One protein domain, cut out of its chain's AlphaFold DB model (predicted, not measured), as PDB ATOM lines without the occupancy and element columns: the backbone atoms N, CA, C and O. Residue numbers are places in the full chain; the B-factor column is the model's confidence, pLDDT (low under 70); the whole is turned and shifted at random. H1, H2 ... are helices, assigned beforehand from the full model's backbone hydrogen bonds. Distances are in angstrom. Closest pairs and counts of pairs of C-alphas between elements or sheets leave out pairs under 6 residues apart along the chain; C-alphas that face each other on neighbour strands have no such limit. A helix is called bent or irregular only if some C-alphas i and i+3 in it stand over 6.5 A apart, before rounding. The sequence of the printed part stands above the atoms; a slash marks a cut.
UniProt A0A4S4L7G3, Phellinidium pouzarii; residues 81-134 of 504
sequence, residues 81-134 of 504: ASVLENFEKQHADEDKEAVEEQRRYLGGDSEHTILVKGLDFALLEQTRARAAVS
ATOM      1  N   ALA A  81     217.453 219.406 124.779       52.44
ATOM      2  CA  ALA A  81     218.166 218.822 125.912       52.44
ATOM      3  C   ALA A  81     219.266 219.748 126.477       52.44
ATOM      4  O   ALA A  81     220.247 219.280 127.057       52.44
ATOM      5  N   SER A  82     219.092 221.066 126.352       60.06
ATOM      6  CA  SER A  82     219.804 222.081 127.128       60.06
ATOM      7  C   SER A  82     219.445 221.921 128.615       60.06
ATOM      8  O   SER A  82     218.548 222.572 129.145       60.06
ATOM      9  N   VAL A  83     220.121 220.997 129.312       65.19
ATOM     10  CA  VAL A  83     219.829 220.653 130.721       65.19
ATOM     11  C   VAL A  83     219.866 221.893 131.619       65.19
ATOM     12  O   VAL A  83     218.997 222.038 132.472       65.19
ATOM     13  N   LEU A  84     220.794 222.821 131.361       63.16
ATOM     14  CA  LEU A  84     220.887 224.113 132.046       63.16
ATOM     15  C   LEU A  84     219.631 224.982 131.851       63.16
ATOM     16  O   LEU A  84     219.098 225.506 132.818       63.16
ATOM     17  N   GLU A  85     219.111 225.072 130.626       67.06
ATOM     18  CA  GLU A  85     217.923 225.871 130.293       67.06
ATOM     19  C   GLU A  85     216.641 225.256 130.887       67.06
ATOM     20  O   GLU A  85     215.714 225.962 131.277       67.06
ATOM     21  N   ASN A  86     216.581 223.925 130.982       67.00
ATOM     22  CA  ASN A  86     215.476 223.218 131.631       67.00
ATOM     23  C   ASN A  86     215.553 223.295 133.165       67.00
ATOM     24  O   ASN A  86     214.512 223.405 133.807       67.00
ATOM     25  N   PHE A  87     216.758 223.303 133.742       68.12
ATOM     26  CA  PHE A  87     216.992 223.602 135.157       68.12
ATOM     27  C   PHE A  87     216.591 225.054 135.472       68.12
ATOM     28  O   PHE A  87     215.823 225.298 136.394       68.12
ATOM     29  N   GLU A  88     216.988 226.012 134.635       69.19
ATOM     30  CA  GLU A  88     216.602 227.423 134.761       69.19
ATOM     31  C   GLU A  88     215.098 227.655 134.660       69.19
ATOM     32  O   GLU A  88     214.566 228.454 135.421       69.19
ATOM     33  N   LYS A  89     214.386 226.929 133.792       74.19
ATOM     34  CA  LYS A  89     212.915 226.981 133.720       74.19
ATOM     35  C   LYS A  89     212.217 226.326 134.916       74.19
ATOM     36  O   LYS A  89     211.078 226.682 135.194       74.19
ATOM     37  N   GLN A  90     212.853 225.365 135.591       70.12
ATOM     38  CA  GLN A  90     212.296 224.702 136.780       70.12
ATOM     39  C   GLN A  90     212.543 225.509 138.057       70.12
ATOM     40  O   GLN A  90     211.663 225.573 138.907       70.12
ATOM     41  N   HIS A  91     213.693 226.177 138.148       67.00
ATOM     42  CA  HIS A  91     214.096 227.011 139.281       67.00
ATOM     43  C   HIS A  91     213.909 228.524 139.013       67.00
ATOM     44  O   HIS A  91     214.514 229.358 139.680       67.00
ATOM     45  N   ALA A  92     213.074 228.899 138.033       70.12
ATOM     46  CA  ALA A  92     212.822 230.296 137.648       70.12
ATOM     47  C   ALA A  92     212.087 231.114 138.726       70.12
ATOM     48  O   ALA A  92     212.266 232.331 138.798       70.12
ATOM     49  N   ASP A  93     211.265 230.436 139.531       71.00
ATOM     50  CA  ASP A  93     210.464 231.009 140.620       71.00
ATOM     51  C   ASP A  93     211.171 230.907 141.995       71.00
ATOM     52  O   ASP A  93     210.588 231.276 143.014       71.00
ATOM     53  N   GLU A  94     212.411 230.399 142.041       77.50
ATOM     54  CA  GLU A  94     213.216 230.238 143.261       77.50
ATOM     55  C   GLU A  94     214.301 231.327 143.392       77.50
ATOM     56  O   GLU A  94     214.705 231.964 142.414       77.50
ATOM     57  N   ASP A  95     214.792 231.549 144.616       77.62
ATOM     58  CA  ASP A  95     215.823 232.554 144.892       77.62
ATOM     59  C   ASP A  95     217.140 232.206 144.185       77.62
ATOM     60  O   ASP A  95     217.792 231.206 144.491       77.62
ATOM     61  N   LYS A  96     217.554 233.066 143.246       76.44
ATOM     62  CA  LYS A  96     218.695 232.827 142.343       76.44
ATOM     63  C   LYS A  96     219.981 232.452 143.071       76.44
ATOM     64  O   LYS A  96     220.673 231.544 142.630       76.44
ATOM     65  N   GLU A  97     220.249 233.085 144.209       76.19
ATOM     66  CA  GLU A  97     221.418 232.806 145.048       76.19
ATOM     67  C   GLU A  97     221.417 231.349 145.553       76.19
ATOM     68  O   GLU A  97     222.433 230.666 145.463       76.19
ATOM     69  N   ALA A  98     220.264 230.813 145.972       81.81
ATOM     70  CA  ALA A  98     220.130 229.412 146.382       81.81
ATOM     71  C   ALA A  98     220.235 228.438 145.192       81.81
ATOM     72  O   ALA A  98     220.757 227.330 145.328       81.81
ATOM     73  N   VAL A  99     219.767 228.845 144.009       78.00
ATOM     74  CA  VAL A  99     219.889 228.071 142.761       78.00
ATOM     75  C   VAL A  99     221.346 228.046 142.272       78.00
ATOM     76  O   VAL A  99     221.823 227.021 141.786       78.00
ATOM     77  N   GLU A 100     222.080 229.145 142.434       73.94
ATOM     78  CA  GLU A 100     223.515 229.259 142.157       73.94
ATOM     79  C   GLU A 100     224.351 228.469 143.178       73.94
ATOM     80  O   GLU A 100     225.276 227.761 142.781       73.94
ATOM     81  N   GLU A 101     223.985 228.467 144.465       82.44
ATOM     82  CA  GLU A 101     224.584 227.575 145.468       82.44
ATOM     83  C   GLU A 101     224.354 226.091 145.142       82.44
ATOM     84  O   GLU A 101     225.283 225.291 145.272       82.44
ATOM     85  N   GLN A 102     223.169 225.707 144.652       77.31
ATOM     86  CA  GLN A 102     222.894 224.334 144.207       77.31
ATOM     87  C   GLN A 102     223.734 223.928 142.985       77.31
ATOM     88  O   GLN A 102     224.285 222.824 142.974       77.31
ATOM     89  N   ARG A 103     223.896 224.814 141.986       74.25
ATOM     90  CA  ARG A 103     224.830 224.589 140.860       74.25
ATOM     91  C   ARG A 103     226.247 224.372 141.388       74.25
ATOM     92  O   ARG A 103     226.865 223.347 141.091       74.25
ATOM     93  N   ARG A 104     226.709 225.293 142.243       77.69
ATOM     94  CA  ARG A 104     228.057 225.319 142.829       77.69
ATOM     95  C   ARG A 104     228.352 224.076 143.660       77.69
ATOM     96  O   ARG A 104     229.463 223.556 143.608       77.69
ATOM     97  N   TYR A 105     227.353 223.564 144.376       73.94
ATOM     98  CA  TYR A 105     227.436 222.315 145.130       73.94
ATOM     99  C   TYR A 105     227.543 221.072 144.226       73.94
ATOM    100  O   TYR A 105     228.269 220.136 144.558       73.94
ATOM    101  N   LEU A 106     226.887 221.075 143.059       73.00
ATOM    102  CA  LEU A 106     227.034 220.033 142.031       73.00
ATOM    103  C   LEU A 106     228.273 220.212 141.129       73.00
ATOM    104  O   LEU A 106     228.510 219.378 140.254       73.00
ATOM    105  N   GLY A 107     229.087 221.247 141.357       64.81
ATOM    106  CA  GLY A 107     230.341 221.480 140.639       64.81
ATOM    107  C   GLY A 107     230.204 222.215 139.302       64.81
ATOM    108  O   GLY A 107     231.129 222.144 138.500       64.81
ATOM    109  N   GLY A 108     229.086 222.907 139.062       71.06
ATOM    110  CA  GLY A 108     228.980 223.932 138.017       71.06
ATOM    111  C   GLY A 108     228.865 225.329 138.630       71.06
ATOM    112  O   GLY A 108     228.315 225.476 139.715       71.06
ATOM    113  N   ASP A 109     229.358 226.362 137.963       67.12
ATOM    114  CA  ASP A 109     229.097 227.755 138.340       67.12
ATOM    115  C   ASP A 109     228.031 228.375 137.413       67.12
ATOM    116  O   ASP A 109     227.187 227.667 136.853       67.12
ATOM    117  N   SER A 110     227.987 229.703 137.307       63.53
ATOM    118  CA  SER A 110     227.073 230.412 136.407       63.53
ATOM    119  C   SER A 110     227.469 230.314 134.925       63.53
ATOM    120  O   SER A 110     226.657 230.652 134.069       63.53
ATOM    121  N   GLU A 111     228.692 229.870 134.619       59.19
ATOM    122  CA  GLU A 111     229.287 229.877 133.276       59.19
ATOM    123  C   GLU A 111     229.742 228.473 132.811       59.19
ATOM    124  O   GLU A 111     229.677 228.176 131.617       59.19
ATOM    125  N   HIS A 112     230.128 227.578 133.731       57.44
ATOM    126  CA  HIS A 112     230.669 226.234 133.459       57.44
ATOM    127  C   HIS A 112     229.893 225.144 134.217       57.44
ATOM    128  O   HIS A 112     229.344 225.387 135.289       57.44
ATOM    129  N   THR A 113     229.755 223.943 133.638       60.47
ATOM    130  CA  THR A 113     228.516 223.157 133.837       60.47
ATOM    131  C   THR A 113     228.676 221.722 134.353       60.47
ATOM    132  O   THR A 113     229.730 221.099 134.286       60.47
ATOM    133  N   ILE A 114     227.544 221.151 134.778       58.53
ATOM    134  CA  ILE A 114     227.362 219.784 135.304       58.53
ATOM    135  C   ILE A 114     227.467 218.700 134.182       58.53
ATOM    136  O   ILE A 114     227.111 217.535 134.364       58.53
ATOM    137  N   LEU A 115     227.984 219.058 132.999       53.78
ATOM    138  CA  LEU A 115     228.200 218.218 131.812       53.78
ATOM    139  C   LEU A 115     229.477 218.693 131.077       53.78
ATOM    140  O   LEU A 115     229.623 219.885 130.848       53.78
ATOM    141  N   VAL A 116     230.428 217.869 130.623       60.25
ATOM    142  CA  VAL A 116     230.675 216.425 130.805       60.25
ATOM    143  C   VAL A 116     232.142 216.259 131.213       60.25
ATOM    144  O   VAL A 116     233.021 216.887 130.624       60.25
ATOM    145  N   LYS A 117     232.422 215.371 132.181       61.03
ATOM    146  CA  LYS A 117     233.762 215.094 132.734       61.03
ATOM    147  C   LYS A 117     234.772 214.651 131.658       61.03
ATOM    148  O   LYS A 117     234.957 213.457 131.432       61.03
ATOM    149  N   GLY A 118     235.435 215.619 131.026       54.44
ATOM    150  CA  GLY A 118     236.463 215.403 130.006       54.44
ATOM    151  C   GLY A 118     236.547 216.488 128.927       54.44
ATOM    152  O   GLY A 118     237.626 216.660 128.372       54.44
ATOM    153  N   LEU A 119     235.473 217.246 128.651       68.88
ATOM    154  CA  LEU A 119     235.491 218.251 127.574       68.88
ATOM    155  C   LEU A 119     236.470 219.394 127.874       68.88
ATOM    156  O   LEU A 119     237.368 219.653 127.077       68.88
ATOM    157  N   ASP A 120     236.363 220.006 129.054       65.62
ATOM    158  CA  ASP A 120     237.254 221.102 129.456       65.62
ATOM    159  C   ASP A 120     238.695 220.625 129.661       65.62
ATOM    160  O   ASP A 120     239.631 221.383 129.431       65.62
ATOM    161  N   PHE A 121     238.898 219.352 130.023       68.69
ATOM    162  CA  PHE A 121     240.241 218.773 130.080       68.69
ATOM    163  C   PHE A 121     240.834 218.621 128.675       68.69
ATOM    164  O   PHE A 121     241.984 218.985 128.476       68.69
ATOM    165  N   ALA A 122     240.050 218.172 127.690       77.38
ATOM    166  CA  ALA A 122     240.483 218.106 126.295       77.38
ATOM    167  C   ALA A 122     240.719 219.503 125.687       77.38
ATOM    168  O   ALA A 122     241.635 219.667 124.888       77.38
ATOM    169  N   LEU A 123     239.950 220.524 126.083       79.31
ATOM    170  CA  LEU A 123     240.154 221.913 125.647       79.31
ATOM    171  C   LEU A 123     241.370 222.557 126.341       79.31
ATOM    172  O   LEU A 123     242.141 223.277 125.705       79.31
ATOM    173  N   LEU A 124     241.606 222.251 127.618       82.56
ATOM    174  CA  LEU A 124     242.812 222.649 128.349       82.56
ATOM    175  C   LEU A 124     244.060 221.921 127.825       82.56
ATOM    176  O   LEU A 124     245.123 222.522 127.712       82.56
ATOM    177  N   GLU A 125     243.937 220.656 127.429       84.50
ATOM    178  CA  GLU A 125     244.989 219.900 126.750       84.50
ATOM    179  C   GLU A 125     245.227 220.430 125.329       84.50
ATOM    180  O   GLU A 125     246.377 220.611 124.947       84.50
ATOM    181  N   GLN A 126     244.183 220.805 124.582       86.25
ATOM    182  CA  GLN A 126     244.305 221.440 123.264       86.25
ATOM    183  C   GLN A 126     244.959 222.827 123.345       86.25
ATOM    184  O   GLN A 126     245.807 223.149 122.514       86.25
ATOM    185  N   THR A 127     244.597 223.659 124.323       88.31
ATOM    186  CA  THR A 127     245.221 224.978 124.520       88.31
ATOM    187  C   THR A 127     246.648 224.848 125.043       88.31
ATOM    188  O   THR A 127     247.529 225.538 124.538       88.31
ATOM    189  N   ARG A 128     246.925 223.898 125.947       88.69
ATOM    190  CA  ARG A 128     248.289 223.557 126.378       88.69
ATOM    191  C   ARG A 128     249.137 222.995 125.238       88.69
ATOM    192  O   ARG A 128     250.300 223.361 125.141       88.69
ATOM    193  N   ALA A 129     248.579 222.159 124.365       85.19
ATOM    194  CA  ALA A 129     249.259 221.643 123.179       85.19
ATOM    195  C   ALA A 129     249.488 222.747 122.140       85.19
ATOM    196  O   ALA A 129     250.558 222.808 121.549       85.19
ATOM    197  N   ARG A 130     248.533 223.666 121.951       84.19
ATOM    198  CA  ARG A 130     248.698 224.835 121.076       84.19
ATOM    199  C   ARG A 130     249.779 225.784 121.595       84.19
ATOM    200  O   ARG A 130     250.584 226.239 120.794       84.19
ATOM    201  N   ALA A 131     249.817 226.031 122.906       83.69
ATOM    202  CA  ALA A 131     250.864 226.811 123.558       83.69
ATOM    203  C   ALA A 131     252.224 226.098 123.501       83.69
ATOM    204  O   ALA A 131     253.220 226.732 123.191       83.69
ATOM    205  N   ALA A 132     252.265 224.779 123.717       84.38
ATOM    206  CA  ALA A 132     253.483 223.989 123.556       84.38
ATOM    207  C   ALA A 132     253.985 224.006 122.106       84.38
ATOM    208  O   ALA A 132     255.176 224.127 121.886       84.38
ATOM    209  N   VAL A 133     253.095 223.950 121.108       85.56
ATOM    210  CA  VAL A 133     253.464 224.049 119.687       85.56
ATOM    211  C   VAL A 133     253.890 225.467 119.296       85.56
ATOM    212  O   VAL A 133     254.726 225.592 118.407       85.56
ATOM    213  N   SER A 134     253.378 226.534 119.923       81.81
ATOM    214  CA  SER A 134     253.926 227.880 119.701       81.81
ATOM    215  C   SER A 134     255.279 228.057 120.386       81.81
ATOM    216  O   SER A 134     256.213 228.468 119.716       81.81
TER     217      SER A 134
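Overview. This is residues 81 to 134 of the 504 residues of a protein of Phellinidium pouzarii (UniProt A0A4S4L7G3). A long helix, H3, sticks out as an arm with residues 121 to 134 from a small body made of two shorter helices, H1 and H2, and a winding stretch with no named element, residues 106 to 118. H1 and H2 fold back on each other as an open pair joined at one end by a tight link, and they do not pack closely. The printed part has 54 residues with three named helices, in the order H1, H2, H3, and no named strand; the class is all helix. It is only just extended, close to loose, with a radius of gyration of the C-alphas of 15.1 A, and it spans 48 by 22 by 15 A, a length that includes the arm H3.

Arrangement. H3, residues 119 to 134, is the longest helix by residues and touches no helix. Its residues 121 to 134 stand free: no C-alpha 8 or more residues away along the chain comes within 10 A of them. H2, residues 96 to 105, is apart from H3, and a long link of 13 residues joins the two. H1, residues 83 to 90, is also apart from H3. H1 and H2 are near each other, with 5 pairs of C-alphas within 10 A but no pair within 8 A. The link between them, 5 residues, is tight. In H1, H2 and H3 every O i to N i+4 pair is within hydrogen-bond range. No helix is bent or irregular.

Along the chain. H3 has 16 residues and measures 22.2 A from its first to its last C-alpha, from Leu 119 at (235.491, 218.251, 127.574) to Ser 134 at (253.926, 227.880, 119.701). H2 has 10 residues and measures 14.0 A, from Lys 96, with its C-alpha at (218.695, 232.827, 142.343), to Tyr 105. H1 has 8 residues and measures 10.5 A, from Val 83, with its C-alpha at (219.829, 220.653, 130.721), to Gln 90.

Size, cuts and confidence. The two C-alphas farthest apart are those of Asp 93 and Ser 134, at 48.3 A. The C-alphas of Ala 81 and Ser 134, the first and last printed, are 37.4 A apart. Without residues 121 to 134 the body has 40 residues, spans 32 by 21 by 13 A and has a radius of gyration of 10.4 A. The printed part has no cut. The mean pLDDT of the printed part is 72.1; 23 residues are under 70, namely residues 81 to 88, 91, 107 and 109 to 121. The mean pLDDT is 68 for H1, 77 for H2 and 81 for H3.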